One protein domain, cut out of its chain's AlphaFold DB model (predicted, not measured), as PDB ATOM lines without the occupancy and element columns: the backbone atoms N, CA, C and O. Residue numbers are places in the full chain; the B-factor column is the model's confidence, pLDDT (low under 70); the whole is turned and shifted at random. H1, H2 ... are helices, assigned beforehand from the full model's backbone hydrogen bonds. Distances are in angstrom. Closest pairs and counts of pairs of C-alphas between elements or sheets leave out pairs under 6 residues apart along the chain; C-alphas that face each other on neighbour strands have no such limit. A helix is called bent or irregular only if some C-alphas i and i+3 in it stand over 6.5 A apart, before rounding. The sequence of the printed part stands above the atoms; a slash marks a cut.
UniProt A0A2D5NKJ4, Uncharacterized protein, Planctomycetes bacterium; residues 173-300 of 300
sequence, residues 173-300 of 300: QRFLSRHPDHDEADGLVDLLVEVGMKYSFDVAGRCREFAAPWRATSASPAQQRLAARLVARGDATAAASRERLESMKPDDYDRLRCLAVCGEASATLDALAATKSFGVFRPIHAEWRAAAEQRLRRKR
ATOM      1  N   GLN A 173      16.208  -3.487  -5.831       94.94
ATOM      2  CA  GLN A 173      15.985  -4.813  -5.247       94.94
ATOM      3  C   GLN A 173      15.032  -4.781  -4.051       94.94
ATOM      4  O   GLN A 173      14.138  -5.627  -3.940       94.94
ATOM      5  N   ARG A 174      15.208  -3.808  -3.147       95.62
ATOM      6  CA  ARG A 174      14.315  -3.633  -1.995       95.62
ATOM      7  C   ARG A 174      12.904  -3.274  -2.436       95.62
ATOM      8  O   ARG A 174      11.959  -3.815  -1.868       95.62
ATOM      9  N   PHE A 175      12.766  -2.407  -3.438       96.94
ATOM     10  CA  PHE A 175      11.469  -2.038  -3.990       96.94
ATOM     11  C   PHE A 175      10.741  -3.257  -4.566       96.94
ATOM     12  O   PHE A 175       9.650  -3.579  -4.108       96.94
ATOM     13  N   LEU A 176      11.381  -3.994  -5.478       96.06
ATOM     14  CA  LEU A 176      10.795  -5.173  -6.126       96.06
ATOM     15  C   LEU A 176      10.443  -6.284  -5.131       96.06
ATOM     16  O   LEU A 176       9.445  -6.979  -5.298       96.06
ATOM     17  N   SER A 177      11.225  -6.428  -4.057       93.50
ATOM     18  CA  SER A 177      10.930  -7.405  -3.004       93.50
ATOM     19  C   SER A 177       9.678  -7.048  -2.199       93.50
ATOM     20  O   SER A 177       8.967  -7.952  -1.764       93.50
ATOM     21  N   ARG A 178       9.427  -5.751  -1.970       95.19
ATOM     22  CA  ARG A 178       8.322  -5.244  -1.134       95.19
ATOM     23  C   ARG A 178       7.046  -4.960  -1.920       95.19
ATOM     24  O   ARG A 178       5.961  -5.093  -1.367       95.19
ATOM     25  N   HIS A 179       7.182  -4.568  -3.183       96.62
ATOM     26  CA  HIS A 179       6.087  -4.103  -4.034       96.62
ATOM     27  C   HIS A 179       6.123  -4.794  -5.410       96.62
ATOM     28  O   HIS A 179       6.235  -4.123  -6.435       96.62
ATOM     29  N   PRO A 180       6.054  -6.138  -5.461       95.88
ATOM     30  CA  PRO A 180       6.232  -6.894  -6.702       95.88
ATOM     31  C   PRO A 180       5.088  -6.717  -7.717       95.88
ATOM     32  O   PRO A 180       5.263  -7.009  -8.899       95.88
ATOM     33  N   ASP A 181       3.924  -6.247  -7.267       96.12
ATOM     34  CA  ASP A 181       2.742  -5.983  -8.100       96.12
ATOM     35  C   ASP A 181       2.586  -4.514  -8.504       96.12
ATOM     36  O   ASP A 181       1.610  -4.161  -9.157       96.12
ATOM     37  N   HIS A 182       3.532  -3.651  -8.127       97.19
ATOM     38  CA  HIS A 182       3.484  -2.250  -8.528       97.19
ATOM     39  C   HIS A 182       3.704  -2.110 -10.040       97.19
ATOM     40  O   HIS A 182       4.545  -2.792 -10.625       97.19
ATOM     41  N   ASP A 183       3.002  -1.172 -10.663       96.31
ATOM     42  CA  ASP A 183       2.948  -0.969 -12.114       96.31
ATOM     43  C   ASP A 183       4.326  -0.637 -12.727       96.31
ATOM     44  O   ASP A 183       4.616  -0.999 -13.863       96.31
ATOM     45  N   GLU A 184       5.221  -0.030 -11.944       96.31
ATOM     46  CA  GLU A 184       6.610   0.265 -12.343       96.31
ATOM     47  C   GLU A 184       7.588  -0.916 -12.159       96.31
ATOM     48  O   GLU A 184       8.759  -0.814 -12.528       96.31
ATOM     49  N   ALA A 185       7.167  -2.034 -11.555       96.69
ATOM     50  CA  ALA A 185       8.079  -3.115 -11.170       96.69
ATOM     51  C   ALA A 185       8.808  -3.731 -12.376       96.69
ATOM     52  O   ALA A 185      10.016  -3.962 -12.315       96.69
ATOM     53  N   ASP A 186       8.110  -3.943 -13.493       95.19
ATOM     54  CA  ASP A 186       8.724  -4.491 -14.706       95.19
ATOM     55  C   ASP A 186       9.757  -3.529 -15.314       95.19
ATOM     56  O   ASP A 186      10.847  -3.960 -15.694       95.19
ATOM     57  N   GLY A 187       9.463  -2.223 -15.339       96.38
ATOM     58  CA  GLY A 187      10.409  -1.203 -15.801       96.38
ATOM     59  C   GLY A 187      11.635  -1.091 -14.891       96.38
ATOM     60  O   GLY A 187      12.764  -0.951 -15.360       96.38
ATOM     61  N   LEU A 188      11.448  -1.240 -13.578       97.44
ATOM     62  CA  LEU A 188      12.551  -1.264 -12.618       97.44
ATOM     63  C   LEU A 188      13.438  -2.511 -12.771       97.44
ATOM     64  O   LEU A 188      14.645  -2.409 -12.556       97.44
ATOM     65  N   VAL A 189      12.897  -3.664 -13.188       97.31
ATOM     66  CA  VAL A 189      13.723  -4.832 -13.562       97.31
ATOM     67  C   VAL A 189      14.641  -4.494 -14.736       97.31
ATOM     68  O   VAL A 189      15.824  -4.843 -14.700       97.31
ATOM     69  N   ASP A 190      14.138  -3.789 -15.747       96.19
ATOM     70  CA  ASP A 190      14.951  -3.405 -16.903       96.19
ATOM     71  C   ASP A 190      16.065  -2.430 -16.487       96.19
ATOM     72  O   ASP A 190      17.241  -2.671 -16.773       96.19
ATOM     73  N   LEU A 191      15.729  -1.404 -15.694       96.31
ATOM     74  CA  LEU A 191      16.697  -0.434 -15.164       96.31
ATOM     75  C   LEU A 191      17.751  -1.072 -14.247       96.31
ATOM     76  O   LEU A 191      18.919  -0.668 -14.261       96.31
ATOM     77  N   LEU A 192      17.372  -2.084 -13.464       96.44
ATOM     78  CA  LEU A 192      18.302  -2.839 -12.627       96.44
ATOM     79  C   LEU A 192      19.408  -3.478 -13.467       96.44
ATOM     80  O   LEU A 192      20.583  -3.355 -13.116       96.44
ATOM     81  N   VAL A 193      19.047  -4.138 -14.568       95.81
ATOM     82  CA  VAL A 193      20.009  -4.845 -15.424       95.81
ATOM     83  C   VAL A 193      20.806  -3.863 -16.284       95.81
ATOM     84  O   VAL A 193      22.032  -3.947 -16.337       95.81
ATOM     85  N   GLU A 194      20.136  -2.904 -16.922       92.75
ATOM     86  CA  GLU A 194      20.764  -1.980 -17.872       92.75
ATOM     87  C   GLU A 194      21.668  -0.948 -17.199       92.75
ATOM     88  O   GLU A 194      22.744  -0.623 -17.711       92.75
ATOM     89  N   VAL A 195      21.240  -0.435 -16.044       91.56
ATOM     90  CA  VAL A 195      21.924   0.654 -15.349       91.56
ATOM     91  C   VAL A 195      22.570   0.150 -14.067       91.56
ATOM     92  O   VAL A 195      23.789   0.242 -13.921       91.56
ATOM     93  N   GLY A 196      21.788  -0.427 -13.150       91.00
ATOM     94  CA  GLY A 196      22.278  -0.857 -11.831       91.00
ATOM     95  C   GLY A 196      23.378  -1.927 -11.893       91.00
ATOM     96  O   GLY A 196      24.259  -1.989 -11.027       91.00
ATOM     97  N   MET A 197      23.367  -2.754 -12.942       92.06
ATOM     98  CA  MET A 197      24.354  -3.806 -13.192       92.06
ATOM     99  C   MET A 197      25.346  -3.482 -14.316       92.06
ATOM    100  O   MET A 197      26.205  -4.316 -14.598       92.06
ATOM    101  N   LYS A 198      25.324  -2.269 -14.890       87.56
ATOM    102  CA  LYS A 198      26.188  -1.849 -16.015       87.56
ATOM    103  C   LYS A 198      27.671  -2.187 -15.828       87.56
ATOM    104  O   LYS A 198      28.358  -2.540 -16.786       87.56
ATOM    105  N   TYR A 199      28.157  -2.071 -14.593       88.06
ATOM    106  CA  TYR A 199      29.540  -2.349 -14.207       88.06
ATOM    107  C   TYR A 199      29.676  -3.579 -13.303       88.06
ATOM    108  O   TYR A 199      30.561  -3.636 -12.454       88.06
ATOM    109  N   SER A 200      28.798  -4.570 -13.445       91.75
ATOM    110  CA  SER A 200      28.872  -5.827 -12.695       91.75
ATOM    111  C   SER A 200      29.635  -6.911 -13.455       91.75
ATOM    112  O   SER A 200      29.545  -7.005 -14.676       91.75
ATOM    113  N   PHE A 201      30.342  -7.759 -12.708       95.69
ATOM    114  CA  PHE A 201      30.875  -9.020 -13.217       95.69
ATOM    115  C   PHE A 201      29.784 -10.103 -13.184       95.69
ATOM    116  O   PHE A 201      29.075 -10.199 -12.181       95.69
ATOM    117  N   ASP A 202      29.673 -10.906 -14.247       97.12
ATOM    118  CA  ASP A 202      28.685 -11.986 -14.429       97.12
ATOM    119  C   ASP A 202      27.235 -11.512 -14.207       97.12
ATOM    120  O   ASP A 202      26.580 -11.859 -13.221       97.12
ATOM    121  N   VAL A 203      26.723 -10.684 -15.126       96.50
ATOM    122  CA  VAL A 203      25.374 -10.091 -15.015       96.50
ATOM    123  C   VAL A 203      24.293 -11.174 -14.947       96.50
ATOM    124  O   VAL A 203      23.398 -11.093 -14.108       96.50
ATOM    125  N   ALA A 204      24.396 -12.218 -15.773       97.38
ATOM    126  CA  ALA A 204      23.451 -13.334 -15.768       97.38
ATOM    127  C   ALA A 204      23.504 -14.136 -14.455       97.38
ATOM    128  O   ALA A 204      22.466 -14.528 -13.917       97.38
ATOM    129  N   GLY A 205      24.701 -14.382 -13.912       96.50
ATOM    130  CA  GLY A 205      24.884 -14.985 -12.591       96.50
ATOM    131  C   GLY A 205      24.237 -14.150 -11.488       96.50
ATOM    132  O   GLY A 205      23.413 -14.668 -10.738       96.50
ATOM    133  N   ARG A 206      24.508 -12.842 -11.457       94.94
ATOM    134  CA  ARG A 206      23.920 -11.917 -10.475       94.94
ATOM    135  C   ARG A 206      22.403 -11.816 -10.570       94.94
ATOM    136  O   ARG A 206      21.729 -11.812  -9.544       94.94
ATOM    137  N   CYS A 207      21.845 -11.791 -11.780       96.88
ATOM    138  CA  CYS A 207      20.395 -11.824 -11.976       96.88
ATOM    139  C   CYS A 207      19.778 -13.097 -11.380       96.88
ATOM    140  O   CYS A 207      18.741 -13.025 -10.726       96.88
ATOM    141  N   ARG A 208      20.430 -14.257 -11.546       96.38
ATOM    142  CA  ARG A 208      19.986 -15.523 -10.940       96.38
ATOM    143  C   ARG A 208      20.109 -15.521  -9.419       96.38
ATOM    144  O   ARG A 208      19.183 -15.980  -8.756       96.38
ATOM    145  N   GLU A 209      21.198 -14.984  -8.871       94.19
ATOM    146  CA  GLU A 209      21.380 -14.825  -7.421       94.19
ATOM    147  C   GLU A 209      20.280 -13.943  -6.816       94.19
ATOM    148  O   GLU A 209      19.681 -14.300  -5.806       94.19
ATOM    149  N   PHE A 210      19.954 -12.829  -7.470       92.31
ATOM    150  CA  PHE A 210      18.908 -11.909  -7.018       92.31
ATOM    151  C   PHE A 210      17.501 -12.479  -7.173       92.31
ATOM    152  O   PHE A 210      16.645 -12.234  -6.332       92.31
ATOM    153  N   ALA A 211      17.266 -13.254  -8.227       94.75
ATOM    154  CA  ALA A 211      15.996 -13.919  -8.465       94.75
ATOM    155  C   ALA A 211      15.754 -15.107  -7.517       94.75
ATOM    156  O   ALA A 211      14.606 -15.518  -7.355       94.75
ATOM    157  N   ALA A 212      16.793 -15.682  -6.900       94.69
ATOM    158  CA  ALA A 212      16.673 -16.912  -6.117       94.69
ATOM    159  C   ALA A 212      15.648 -16.823  -4.963       94.69
ATOM    160  O   ALA A 212      14.792 -17.709  -4.891       94.69
ATOM    161  N   PRO A 213      15.623 -15.770  -4.118       91.31
ATOM    162  CA  PRO A 213      14.609 -15.633  -3.067       91.31
ATOM    163  C   PRO A 213      13.182 -15.494  -3.614       91.31
ATOM    164  O   PRO A 213      12.226 -15.935  -2.984       91.31
ATOM    165  N   TRP A 214      13.028 -14.909  -4.803       93.06
ATOM    166  CA  TRP A 214      11.736 -14.673  -5.456       93.06
ATOM    167  C   TRP A 214      11.209 -15.894  -6.227       93.06
ATOM    168  O   TRP A 214      10.088 -15.875  -6.727       93.06
ATOM    169  N   ARG A 215      12.013 -16.961  -6.322       89.62
ATOM    170  CA  ARG A 215      11.641 -18.265  -6.901       89.62
ATOM    171  C   ARG A 215      11.290 -19.310  -5.849       89.62
ATOM    172  O   ARG A 215      10.937 -20.430  -6.211       89.62
ATOM    173  N   ALA A 216      11.425 -18.981  -4.566       87.75
ATOM    174  CA  ALA A 216      11.045 -19.883  -3.492       87.75
ATOM    175  C   ALA A 216       9.549 -20.227  -3.584       87.75
ATOM    176  O   ALA A 216       8.739 -19.409  -4.011       87.75
ATOM    177  N   THR A 217       9.162 -21.421  -3.132       74.38
ATOM    178  CA  THR A 217       7.757 -21.868  -3.133       74.38
ATOM    179  C   THR A 217       6.840 -20.934  -2.335       74.38
ATOM    180  O   THR A 217       5.657 -20.827  -2.632       74.38
ATOM    181  N   SER A 218       7.389 -20.224  -1.347       83.62
ATOM    182  CA  SER A 218       6.689 -19.216  -0.549       83.62
ATOM    183  C   SER A 218       6.554 -17.847  -1.232       83.62
ATOM    184  O   SER A 218       5.953 -16.947  -0.652       83.62
ATOM    185  N   ALA A 219       7.154 -17.646  -2.409       88.94
ATOM    186  CA  ALA A 219       7.098 -16.379  -3.127       88.94
ATOM    187  C   ALA A 219       5.752 -16.206  -3.842       88.94
ATOM    188  O   ALA A 219       5.196 -17.157  -4.394       88.94
ATOM    189  N   SER A 220       5.257 -14.970  -3.866       92.94
ATOM    190  CA  SER A 220       4.030 -14.609  -4.585       92.94
ATOM    191  C   SER A 220       4.164 -14.835  -6.104       92.94
ATOM    192  O   SER A 220       5.277 -14.766  -6.639       92.94
ATOM    193  N   PRO A 221       3.050 -15.021  -6.843       94.94
ATOM    194  CA  PRO A 221       3.080 -15.112  -8.308       94.94
ATOM    195  C   PRO A 221       3.776 -13.915  -8.973       94.94
ATOM    196  O   PRO A 221       4.497 -14.067  -9.958       94.94
ATOM    197  N   ALA A 222       3.614 -12.726  -8.392       95.12
ATOM    198  CA  ALA A 222       4.263 -11.496  -8.819       95.12
ATOM    199  C   ALA A 222       5.789 -11.564  -8.716       95.12
ATOM    200  O   ALA A 222       6.502 -11.269  -9.673       95.12
ATOM    201  N   GLN A 223       6.296 -12.025  -7.572       95.06
ATOM    202  CA  GLN A 223       7.727 -12.231  -7.361       95.06
ATOM    203  C   GLN A 223       8.282 -13.281  -8.322       95.06
ATOM    204  O   GLN A 223       9.330 -13.054  -8.922       95.06
ATOM    205  N   GLN A 224       7.565 -14.386  -8.538       95.50
ATOM    206  CA  GLN A 224       7.987 -15.423  -9.481       95.50
ATOM    207  C   GLN A 224       8.054 -14.892 -10.923       95.50
ATOM    208  O   GLN A 224       9.030 -15.157 -11.630       95.50
ATOM    209  N   ARG A 225       7.073 -14.077 -11.343       96.44
ATOM    210  CA  ARG A 225       7.076 -13.368 -12.635       96.44
ATOM    211  C   ARG A 225       8.296 -12.453 -12.765       96.44
ATOM    212  O   ARG A 225       9.041 -12.571 -13.738       96.44
ATOM    213  N   LEU A 226       8.537 -11.587 -11.778       97.12
ATOM    214  CA  LEU A 226       9.695 -10.683 -11.771       97.12
ATOM    215  C   LEU A 226      11.021 -11.455 -11.788       97.12
ATOM    216  O   LEU A 226      11.956 -11.072 -12.485       97.12
ATOM    217  N   ALA A 227      11.099 -12.581 -11.081       96.88
ATOM    218  CA  ALA A 227      12.273 -13.447 -11.055       96.88
ATOM    219  C   ALA A 227      12.544 -14.138 -12.399       96.88
ATOM    220  O   ALA A 227      13.701 -14.363 -12.769       96.88
ATOM    221  N   ALA A 228      11.494 -14.519 -13.128       97.06
ATOM    222  CA  ALA A 228      11.617 -15.036 -14.486       97.06
ATOM    223  C   ALA A 228      12.107 -13.935 -15.438       97.06
ATOM    224  O   ALA A 228      13.091 -14.146 -16.150       97.06
ATOM    225  N   ARG A 229      11.497 -12.742 -15.373       97.12
ATOM    226  CA  ARG A 229      11.888 -11.572 -16.176       97.12
ATOM    227  C   ARG A 229      13.341 -11.166 -15.931       97.12
ATOM    228  O   ARG A 229      14.091 -11.008 -16.890       97.12
ATOM    229  N   LEU A 230      13.754 -11.045 -14.668       97.75
ATOM    230  CA  LEU A 230      15.110 -10.635 -14.292       97.75
ATOM    231  C   LEU A 230      16.166 -11.585 -14.867       97.75
ATOM    232  O   LEU A 230      17.165 -11.138 -15.428       97.75
ATOM    233  N   VAL A 231      15.938 -12.897 -14.774       97.88
ATOM    234  CA  VAL A 231      16.872 -13.882 -15.337       97.88
ATOM    235  C   VAL A 231      16.873 -13.849 -16.857       97.88
ATOM    236  O   VAL A 231      17.953 -13.794 -17.434       97.88
ATOM    237  N   ALA A 232      15.706 -13.781 -17.503       97.69
ATOM    238  CA  ALA A 232      15.635 -13.661 -18.957       97.69
ATOM    239  C   ALA A 232      16.381 -12.412 -19.466       97.69
ATOM    240  O   ALA A 232      17.141 -12.492 -20.433       97.69
ATOM    241  N   ARG A 233      16.233 -11.265 -18.787       97.06
ATOM    242  CA  ARG A 233      16.937 -10.019 -19.130       97.06
ATOM    243  C   ARG A 233      18.447 -10.126 -18.907       97.06
ATOM    244  O   ARG A 233      19.223  -9.667 -19.749       97.06
ATOM    245  N   GLY A 234      18.870 -10.747 -17.806       97.19
ATOM    246  CA  GLY A 234      20.278 -11.028 -17.520       97.19
ATOM    247  C   GLY A 234      20.927 -11.937 -18.568       97.19
ATOM    248  O   GLY A 234      22.004 -11.619 -19.073       97.19
ATOM    249  N   ASP A 235      20.249 -13.021 -18.947       97.75
ATOM    250  CA  ASP A 235      20.719 -13.965 -19.965       97.75
ATOM    251  C   ASP A 235      20.810 -13.304 -21.346       97.75
ATOM    252  O   ASP A 235      21.830 -13.441 -22.025       97.75
ATOM    253  N   ALA A 236      19.800 -12.515 -21.733       97.50
ATOM    254  CA  ALA A 236      19.811 -11.749 -22.980       97.50
ATOM    255  C   ALA A 236      20.963 -10.726 -23.021       97.50
ATOM    256  O   ALA A 236      21.638 -10.584 -24.039       97.50
ATOM    257  N   THR A 237      21.243 -10.053 -21.898       96.31
ATOM    258  CA  THR A 237      22.353  -9.091 -21.776       96.31
ATOM    259  C   THR A 237      23.712  -9.772 -21.939       96.31
ATOM    260  O   THR A 237      24.591  -9.263 -22.644       96.31
ATOM    261  N   ALA A 238      23.890 -10.938 -21.313       95.75
ATOM    262  CA  ALA A 238      25.100 -11.736 -21.465       95.75
ATOM    263  C   ALA A 238      25.250 -12.261 -22.901       95.75
ATOM    264  O   ALA A 238      26.344 -12.189 -23.453       95.75
ATOM    265  N   ALA A 239      24.167 -12.731 -23.531       96.75
ATOM    266  CA  ALA A 239      24.185 -13.183 -24.923       96.75
ATOM    267  C   ALA A 239      24.600 -12.060 -25.888       96.75
ATOM    268  O   ALA A 239      25.548 -12.243 -26.648       96.75
ATOM    269  N   ALA A 240      23.991 -10.875 -25.777       96.06
ATOM    270  CA  ALA A 240      24.346  -9.719 -26.602       96.06
ATOM    271  C   ALA A 240      25.804  -9.273 -26.395       96.06
ATOM    272  O   ALA A 240      26.477  -8.831 -27.324       96.06
ATOM    273  N   SER A 241      26.328  -9.395 -25.171       95.38
ATOM    274  CA  SER A 241      27.733  -9.086 -24.885       95.38
ATOM    275  C   SER A 241      28.692 -10.131 -25.467       95.38
ATOM    276  O   SER A 241      29.767  -9.747 -25.926       95.38
ATOM    277  N   ARG A 242      28.317 -11.420 -25.514       95.81
ATOM    278  CA  ARG A 242      29.094 -12.462 -26.216       95.81
ATOM    279  C   ARG A 242      29.139 -12.215 -27.717       95.81
ATOM    280  O   ARG A 242      30.228 -12.194 -28.270       95.81
ATOM    281  N   GLU A 243      27.998 -11.938 -28.338       96.12
ATOM    282  CA  GLU A 243      27.926 -11.616 -29.768       96.12
ATOM    283  C   GLU A 243      28.811 -10.408 -30.112       96.12
ATOM    284  O   GLU A 243      29.627 -10.451 -31.032       96.12
ATOM    285  N   ARG A 244      28.758  -9.342 -29.298       94.50
ATOM    286  CA  ARG A 244      29.652  -8.188 -29.471       94.50
ATOM    287  C   ARG A 244      31.129  -8.586 -29.399       94.50
ATOM    288  O   ARG A 244      31.906  -8.118 -30.228       94.50
ATOM    289  N   LEU A 245      31.523  -9.447 -28.456       95.00
ATOM    290  CA  LEU A 245      32.920  -9.869 -28.276       95.00
ATOM    291  C   LEU A 245      33.524 -10.558 -29.505       95.00
ATOM    292  O   LEU A 245      34.739 -10.449 -29.689       95.00
ATOM    293  N   GLU A 246      32.712 -11.239 -30.318       93.44
ATOM    294  CA  GLU A 246      33.156 -11.937 -31.534       93.44
ATOM    295  C   GLU A 246      33.684 -10.964 -32.596       93.44
ATOM    296  O   GLU A 246      34.658 -11.258 -33.285       93.44
ATOM    297  N   SER A 247      33.092  -9.771 -32.677       92.00
ATOM    298  CA  SER A 247      33.484  -8.712 -33.620       92.00
ATOM    299  C   SER A 247      34.549  -7.738 -33.095       92.00
ATOM    300  O   SER A 247      35.055  -6.910 -33.853       92.00
ATOM    301  N   MET A 248      34.877  -7.795 -31.800       92.88
ATOM    302  CA  MET A 248      35.710  -6.786 -31.137       92.88
ATOM    303  C   MET A 248      37.196  -7.114 -31.208       92.88
ATOM    304  O   MET A 248      37.618  -8.240 -30.923       92.88
ATOM    305  N   LYS A 249      38.008  -6.093 -31.472       88.50
ATOM    306  CA  LYS A 249      39.465  -6.206 -31.443       88.50
ATOM    307  C   LYS A 249      39.961  -6.405 -30.007       88.50
ATOM    308  O   LYS A 249      39.315  -5.939 -29.066       88.50
ATOM    309  N   PRO A 250      41.109  -7.074 -29.801       82.75
ATOM    310  CA  PRO A 250      41.664  -7.291 -28.464       82.75
ATOM    311  C   PRO A 250      41.901  -6.011 -27.646       82.75
ATOM    312  O   PRO A 250      41.810  -6.059 -26.422       82.75
ATOM    313  N   ASP A 251      42.184  -4.889 -28.307       80.12
ATOM    314  CA  ASP A 251      42.490  -3.583 -27.718       80.12
ATOM    315  C   ASP A 251      41.274  -2.647 -27.593       80.12
ATOM    316  O   ASP A 251      41.409  -1.531 -27.086       80.12
ATOM    317  N   ASP A 252      40.080  -3.090 -28.001       83.69
ATOM    318  CA  ASP A 252      38.867  -2.285 -27.869       83.69
ATOM    319  C   ASP A 252      38.579  -1.960 -26.401       83.69
ATOM    320  O   ASP A 252      38.444  -2.842 -25.549       83.69
ATOM    321  N   TYR A 253      38.386  -0.669 -26.115       75.06
ATOM    322  CA  TYR A 253      38.133  -0.163 -24.762       75.06
ATOM    323  C   TYR A 253      36.945  -0.855 -24.072       75.06
ATOM    324  O   TYR A 253      36.975  -1.133 -22.872       75.06
ATOM    325  N   ASP A 254      35.905  -1.177 -24.841       85.62
ATOM    326  CA  ASP A 254      34.690  -1.823 -24.342       85.62
ATOM    327  C   ASP A 254      34.856  -3.338 -24.117       85.62
ATOM    328  O   ASP A 254      34.007  -3.952 -23.465       85.62
ATOM    329  N   ARG A 255      35.926  -3.964 -24.634       91.69
ATOM    330  CA  ARG A 255      36.091  -5.427 -24.624       91.69
ATOM    331  C   ARG A 255      36.161  -5.964 -23.204       91.69
ATOM    332  O   ARG A 255      35.461  -6.920 -22.875       91.69
ATOM    333  N   LEU A 256      36.953  -5.315 -22.349       91.75
ATOM    334  CA  LEU A 256      37.080  -5.670 -20.936       91.75
ATOM    335  C   LEU A 256      35.711  -5.680 -20.235       91.75
ATOM    336  O   LEU A 256      35.411  -6.595 -19.470       91.75
ATOM    337  N   ARG A 257      34.859  -4.691 -20.529       91.25
ATOM    338  CA  ARG A 257      33.510  -4.616 -19.961       91.25
ATOM    339  C   ARG A 257      32.647  -5.782 -20.436       91.25
ATOM    340  O   ARG A 257      31.981  -6.395 -19.611       91.25
ATOM    341  N   CYS A 258      32.666  -6.114 -21.727       95.00
ATOM    342  CA  CYS A 258      31.906  -7.254 -22.247       95.00
ATOM    343  C   CYS A 258      32.381  -8.588 -21.641       95.00
ATOM    344  O   CYS A 258      31.546  -9.397 -21.242       95.00
ATOM    345  N   LEU A 259      33.697  -8.796 -21.485       96.19
ATOM    346  CA  LEU A 259      34.253  -9.975 -20.802       96.19
ATOM    347  C   LEU A 259      33.746 -10.083 -19.356       96.19
ATOM    348  O   LEU A 259      33.285 -11.149 -18.938       96.19
ATOM    349  N   ALA A 260      33.767  -8.969 -18.617       95.38
ATOM    350  CA  ALA A 260      33.267  -8.915 -17.249       95.38
ATOM    351  C   ALA A 260      31.758  -9.208 -17.180       95.38
ATOM    352  O   ALA A 260      31.343 -10.033 -16.368       95.38
ATOM    353  N   VAL A 261      30.944  -8.605 -18.057       95.81
ATOM    354  CA  VAL A 261      29.488  -8.839 -18.135       95.81
ATOM    355  C   VAL A 261      29.171 -10.317 -18.374       95.81
ATOM    356  O   VAL A 261      28.282 -10.864 -17.719       95.81
ATOM    357  N   CYS A 262      29.928 -10.972 -19.257       96.31
ATOM    358  CA  CYS A 262      29.800 -12.399 -19.556       96.31
ATOM    359  C   CYS A 262      30.303 -13.319 -18.430       96.31
ATOM    360  O   CYS A 262      30.027 -14.517 -18.460       96.31
ATOM    361  N   GLY A 263      31.035 -12.790 -17.444       96.06
ATOM    362  CA  GLY A 263      31.635 -13.585 -16.372       96.06
ATOM    363  C   GLY A 263      32.854 -14.404 -16.818       96.06
ATOM    364  O   GLY A 263      33.165 -15.431 -16.199       96.06
ATOM    365  N   GLU A 264      33.546 -13.970 -17.880       96.31
ATOM    366  CA  GLU A 264      34.736 -14.624 -18.439       96.31
ATOM    367  C   GLU A 264      35.953 -14.387 -17.540       96.31
ATOM    368  O   GLU A 264      36.773 -13.501 -17.776       96.31
ATOM    369  N   ALA A 265      36.043 -15.155 -16.453       96.50
ATOM    370  CA  ALA A 265      36.954 -14.874 -15.347       96.50
ATOM    371  C   ALA A 265      38.436 -14.774 -15.759       96.50
ATOM    372  O   ALA A 265      39.081 -13.791 -15.412       96.50
ATOM    373  N   SER A 266      38.968 -15.743 -16.518       96.38
ATOM    374  CA  SER A 266      40.381 -15.715 -16.946       96.38
ATOM    375  C   SER A 266      40.656 -14.525 -17.862       96.38
ATOM    376  O   SER A 266      41.487 -13.683 -17.544       96.38
ATOM    377  N   ALA A 267      39.876 -14.392 -18.938       94.81
ATOM    378  CA  ALA A 267      40.050 -13.321 -19.911       94.81
ATOM    379  C   ALA A 267      39.858 -11.924 -19.294       94.81
ATOM    380  O   ALA A 267      40.537 -10.978 -19.683       94.81
ATOM    381  N   THR A 268      38.966 -11.786 -18.306       95.69
ATOM    382  CA  THR A 268      38.792 -10.535 -17.553       95.69
ATOM    383  C   THR A 268      40.045 -10.201 -16.746       95.69
ATOM    384  O   THR A 268      40.472  -9.049 -16.752       95.69
ATOM    385  N   LEU A 269      40.658 -11.177 -16.067       96.19
ATOM    386  CA  LEU A 269      41.896 -10.959 -15.307       96.19
ATOM    387  C   LEU A 269      43.071 -10.601 -16.220       96.19
ATOM    388  O   LEU A 269      43.791  -9.648 -15.919       96.19
ATOM    389  N   ASP A 270      43.210 -11.293 -17.351       94.12
ATOM    390  CA  ASP A 270      44.248 -11.014 -18.348       94.12
ATOM    391  C   ASP A 270      44.085  -9.596 -18.923       94.12
ATOM    392  O   ASP A 270      45.029  -8.800 -18.939       94.12
ATOM    393  N   ALA A 271      42.858  -9.221 -19.301       91.75
ATOM    394  CA  ALA A 271      42.548  -7.881 -19.795       91.75
ATOM    395  C   ALA A 271      42.776  -6.795 -18.726       91.75
ATOM    396  O   ALA A 271      43.282  -5.714 -19.038       91.75
ATOM    397  N   LEU A 272      42.454  -7.066 -17.457       91.94
ATOM    398  CA  LEU A 272      42.721  -6.154 -16.339       91.94
ATOM    399  C   LEU A 272      44.216  -5.970 -16.062       91.94
ATOM    400  O   LEU A 272      44.603  -4.896 -15.600       91.94
ATOM    401  N   ALA A 273      45.044  -6.989 -16.301       91.31
ATOM    402  CA  ALA A 273      46.496  -6.891 -16.177       91.31
ATOM    403  C   ALA A 273      47.105  -6.051 -17.311       91.31
ATOM    404  O   ALA A 273      48.018  -5.263 -17.070       91.31
ATOM    405  N   ALA A 274      46.556  -6.167 -18.523       87.56
ATOM    406  CA  ALA A 274      46.985  -5.396 -19.690       87.56
ATOM    407  C   ALA A 274      46.467  -3.940 -19.703       87.56
ATOM    408  O   ALA A 274      47.036  -3.086 -20.382       87.56
ATOM    409  N   THR A 275      45.399  -3.631 -18.957       82.50
ATOM    410  CA  THR A 275      44.718  -2.326 -19.017       82.50
ATOM    411  C   THR A 275      45.076  -1.411 -17.845       82.50
ATOM    412  O   THR A 275      44.863  -1.729 -16.672       82.50
ATOM    413  N   LYS A 276      45.502  -0.177 -18.145       81.00
ATOM    414  CA  LYS A 276      45.666   0.866 -17.123       81.00
ATOM    415  C   LYS A 276      44.304   1.310 -16.575       81.00
ATOM    416  O   LYS A 276      43.452   1.816 -17.299       81.00
ATOM    417  N   SER A 277      44.122   1.197 -15.261       77.31
ATOM    418  CA  SER A 277      42.881   1.601 -14.587       77.31
ATOM    419  C   SER A 277      42.883   3.097 -14.237       77.31
ATOM    420  O   SER A 277      43.600   3.542 -13.331       77.31
ATOM    421  N   PHE A 278      42.061   3.884 -14.935       72.06
ATOM    422  CA  PHE A 278      41.817   5.296 -14.608       72.06
ATOM    423  C   PHE A 278      41.070   5.438 -13.274       72.06
ATOM    424  O   PHE A 278      40.309   4.549 -12.903       72.06
ATOM    425  N   GLY A 279      41.263   6.559 -12.566       70.50
ATOM    426  CA  GLY A 279      40.788   6.758 -11.186       70.50
ATOM    427  C   GLY A 279      39.336   6.335 -10.934       70.50
ATOM    428  O   GLY A 279      39.086   5.571 -10.008       70.50
ATOM    429  N   VAL A 280      38.409   6.741 -11.808       70.00
ATOM    430  CA  VAL A 280      36.970   6.431 -11.694       70.00
ATOM    431  C   VAL A 280      36.626   4.948 -11.897       70.00
ATOM    432  O   VAL A 280      35.631   4.474 -11.365       70.00
ATOM    433  N   PHE A 281      37.459   4.197 -12.623       78.12
ATOM    434  CA  PHE A 281      37.254   2.770 -12.894       78.12
ATOM    435  C   PHE A 281      37.992   1.855 -11.915       78.12
ATOM    436  O   PHE A 281      37.713   0.661 -11.883       78.12
ATOM    437  N   ARG A 282      38.913   2.380 -11.092       83.75
ATOM    438  CA  ARG A 282      39.672   1.562 -10.128       83.75
ATOM    439  C   ARG A 282      38.771   0.750  -9.188       83.75
ATOM    440  O   ARG A 282      39.059  -0.436  -9.046       83.75
ATOM    441  N   PRO A 283      37.695   1.309  -8.593       84.06
ATOM    442  CA  PRO A 283      36.802   0.524  -7.737       84.06
ATOM    443  C   PRO A 283      36.105  -0.604  -8.510       84.06
ATOM    444  O   PRO A 283      36.131  -1.750  -8.078       84.06
ATOM    445  N   ILE A 284      35.588  -0.303  -9.707       86.62
ATOM    446  CA  ILE A 284      34.927  -1.278 -10.591       86.62
ATOM    447  C   ILE A 284      35.882  -2.425 -10.951       86.62
ATOM    448  O   ILE A 284      35.553  -3.598 -10.801       86.62
ATOM    449  N   HIS A 285      37.095  -2.096 -11.393       90.69
ATOM    450  CA  HIS A 285      38.104  -3.079 -11.778       90.69
ATOM    451  C   HIS A 285      38.573  -3.935 -10.593       90.69
ATOM    452  O   HIS A 285      38.897  -5.108 -10.774       90.69
ATOM    453  N   ALA A 286      38.623  -3.367  -9.383       91.38
ATOM    454  CA  ALA A 286      38.926  -4.120  -8.172       91.38
ATOM    455  C   ALA A 286      37.823  -5.145  -7.857       91.38
ATOM    456  O   ALA A 286      38.138  -6.303  -7.587       91.38
ATOM    457  N   GLU A 287      36.550  -4.756  -7.970       92.00
ATOM    458  CA  GLU A 287      35.421  -5.679  -7.799       92.00
ATOM    459  C   GLU A 287      35.417  -6.795  -8.845       92.00
ATOM    460  O   GLU A 287      35.240  -7.963  -8.497       92.00
ATOM    461  N   TRP A 288      35.653  -6.465 -10.119       94.81
ATOM    462  CA  TRP A 288      35.746  -7.464 -11.186       94.81
ATOM    463  C   TRP A 288      36.875  -8.455 -10.943       94.81
ATOM    464  O   TRP A 288      36.664  -9.658 -11.089       94.81
ATOM    465  N   ARG A 289      38.052  -7.971 -10.524       96.00
ATOM    466  CA  ARG A 289      39.188  -8.828 -10.171       96.00
ATOM    467  C   ARG A 289      38.817  -9.798  -9.052       96.00
ATOM    468  O   ARG A 289      38.980 -11.002  -9.221       96.00
ATOM    469  N   ALA A 290      38.261  -9.289  -7.954       96.25
ATOM    470  CA  ALA A 290      37.864 -10.115  -6.817       96.25
ATOM    471  C   ALA A 290      36.825 -11.185  -7.208       96.25
ATOM    472  O   ALA A 290      36.968 -12.355  -6.845       96.25
ATOM    473  N   ALA A 291      35.808 -10.810  -7.991       95.94
ATOM    474  CA  ALA A 291      34.768 -11.731  -8.448       95.94
ATOM    475  C   ALA A 291      35.309 -12.800  -9.417       95.94
ATOM    476  O   ALA A 291      34.993 -13.985  -9.280       95.94
ATOM    477  N   ALA A 292      36.164 -12.406 -10.365       96.88
ATOM    478  CA  ALA A 292      36.795 -13.322 -11.309       96.88
ATOM    479  C   ALA A 292      37.717 -14.328 -10.599       96.88
ATOM    480  O   ALA A 292      37.616 -15.535 -10.837       96.88
ATOM    481  N   GLU A 293      38.558 -13.864  -9.670       96.94
ATOM    482  CA  GLU A 293      39.414 -14.729  -8.851       96.94
ATOM    483  C   GLU A 293      38.591 -15.726  -8.030       96.94
ATOM    484  O   GLU A 293      38.895 -16.922  -8.016       96.94
ATOM    485  N   GLN A 294      37.518 -15.265  -7.382       95.81
ATOM    486  CA  GLN A 294      36.619 -16.138  -6.631       95.81
ATOM    487  C   GLN A 294      35.994 -17.213  -7.532       95.81
ATOM    488  O   GLN A 294      35.920 -18.380  -7.139       95.81
ATOM    489  N   ARG A 295      35.578 -16.851  -8.753       94.69
ATOM    490  CA  ARG A 295      34.997 -17.796  -9.716       94.69
ATOM    491  C   ARG A 295      35.999 -18.854 -10.171       94.69
ATOM    492  O   ARG A 295      35.619 -20.017 -10.281       94.69
ATOM    493  N   LEU A 296      37.264 -18.490 -10.393       94.19
ATOM    494  CA  LEU A 296      38.314 -19.458 -10.734       94.19
ATOM    495  C   LEU A 296      38.648 -20.391  -9.567       94.19
ATOM    496  O   LEU A 296      38.877 -21.574  -9.797       94.19
ATOM    497  N   ARG A 297      38.624 -19.896  -8.321       93.75
ATOM    498  CA  ARG A 297      38.835 -20.733  -7.127       93.75
ATOM    499  C   ARG A 297      37.737 -21.778  -6.940       93.75
ATOM    500  O   ARG A 297      38.052 -22.890  -6.559       93.75
ATOM    501  N   ARG A 298      36.475 -21.446  -7.236       86.25
ATOM    502  CA  ARG A 298      35.333 -22.380  -7.129       86.25
ATOM    503  C   ARG A 298      35.295 -23.462  -8.219       86.25
ATOM    504  O   ARG A 298      34.525 -24.404  -8.090       86.25
ATOM    505  N   LYS A 299      36.045 -23.290  -9.313       72.44
ATOM    506  CA  LYS A 299      36.141 -24.264 -10.416       72.44
ATOM    507  C   LYS A 299      37.288 -25.272 -10.240       72.44
ATOM    508  O   LYS A 299      37.395 -26.178 -11.061       72.44
ATOM    509  N   ARG A 300      38.154 -25.067  -9.245       53.50
ATOM    510  CA  ARG A 300      39.231 -25.984  -8.852       53.50
ATOM    511  C   ARG A 300      38.748 -26.870  -7.717       53.50
ATOM    512  O   ARG A 300      39.187 -28.035  -7.697       53.50
TER     513      ARG A 300
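Overview. This is residues 173 to 300 of the 300 residues of an uncharacterized protein of Planctomycetes bacterium (UniProt A0A2D5NKJ4). One long helix, H4, runs most of the length of the model as its spine; H2 and H3 pack along its first half, with the short H1 beside them near its first end. On its later half sits H5, and from there the chain folds back and forth through H6 into H7, which runs crosswise to H4 and does not reach it. The printed part has 128 residues with seven named helices, H1 to H7 in order, and no named strand; its class is all helix. It is compact, with a radius of gyration of the C-alphas of 15.9 A, and only just elongated, spanning 46 by 31 by 29 A.

Arrangement. H1, residues 173 to 178, and H2, residues 185 to 196, form a helical hairpin, at a shallow tilt of 15 degrees; their closest C-alphas, of Leu 176 and Ala 185, are 6.1 A apart. H4, residues 221 to 247, is the hub and touches four helices. With residues 226 to 237 alone it touches H2, the same way at a shallow tilt of 33 degrees, only just short of steep; the closest C-alphas, of Val 189 and Leu 230, are 6.0 A apart. With residues 223 to 226 alone it only just touches H1, with 3 pairs of C-alphas within 8 A, the closest those of Ser 177 and Gln 223 at 7.2 A. H3, residues 203 to 211, forms a hairpin with H4 at a shallow tilt of 7 degrees, touching its residues 226 to 238 alone; the closest C-alphas, of Ala 204 and Gly 234, are 4.3 A apart. H5, residues 255 to 262, touches residues 238 to 245 of H4 alone, with the C-alphas of Ala 238 and Cys 262 closest at 5.1 A. H6, residues 265 to 274, forms a hairpin with H5, and the closest C-alphas, of Leu 259 and Thr 268, are 5.6 A apart. H7, residues 279 to 298, forms a hairpin with H6 at a tilt of 37 degrees, only just steep; the closest C-alphas, of Ala 265 and Ala 292, are 4.3 A apart. H4 and H7 are apart. Every O i to N i+4 pair is within hydrogen-bond range in H1, H2, H3, H5 and H6, against 22 of 23 in H4 and 14 of 16 in H7.

Along the chain. H1 begins at C-alpha 173, (15.985, -4.813, -5.247). H2 is 14.4 A long and H3 12.1 A. H4 spans 40.1 A, from C-alpha 221 at (3.080, -15.112, -8.308). H5 and H6 measure 10.7 A and 14.5 A. H7 spans 29.9 A and ends at C-alpha 298, (35.333, -22.380, -7.129); it is irregular, with C-alphas 280 and 283 7.1 A apart.

Size, cuts and confidence. The two C-alphas farthest apart, of Ser 218 and Asp 251, are 47.6 A apart. The printed part has no cut, and no link is long; those from H5 to H6 and from H6 to H7 are tight. The mean pLDDT of the printed part is 92.2, and residue 300, the chain's last, is under 70.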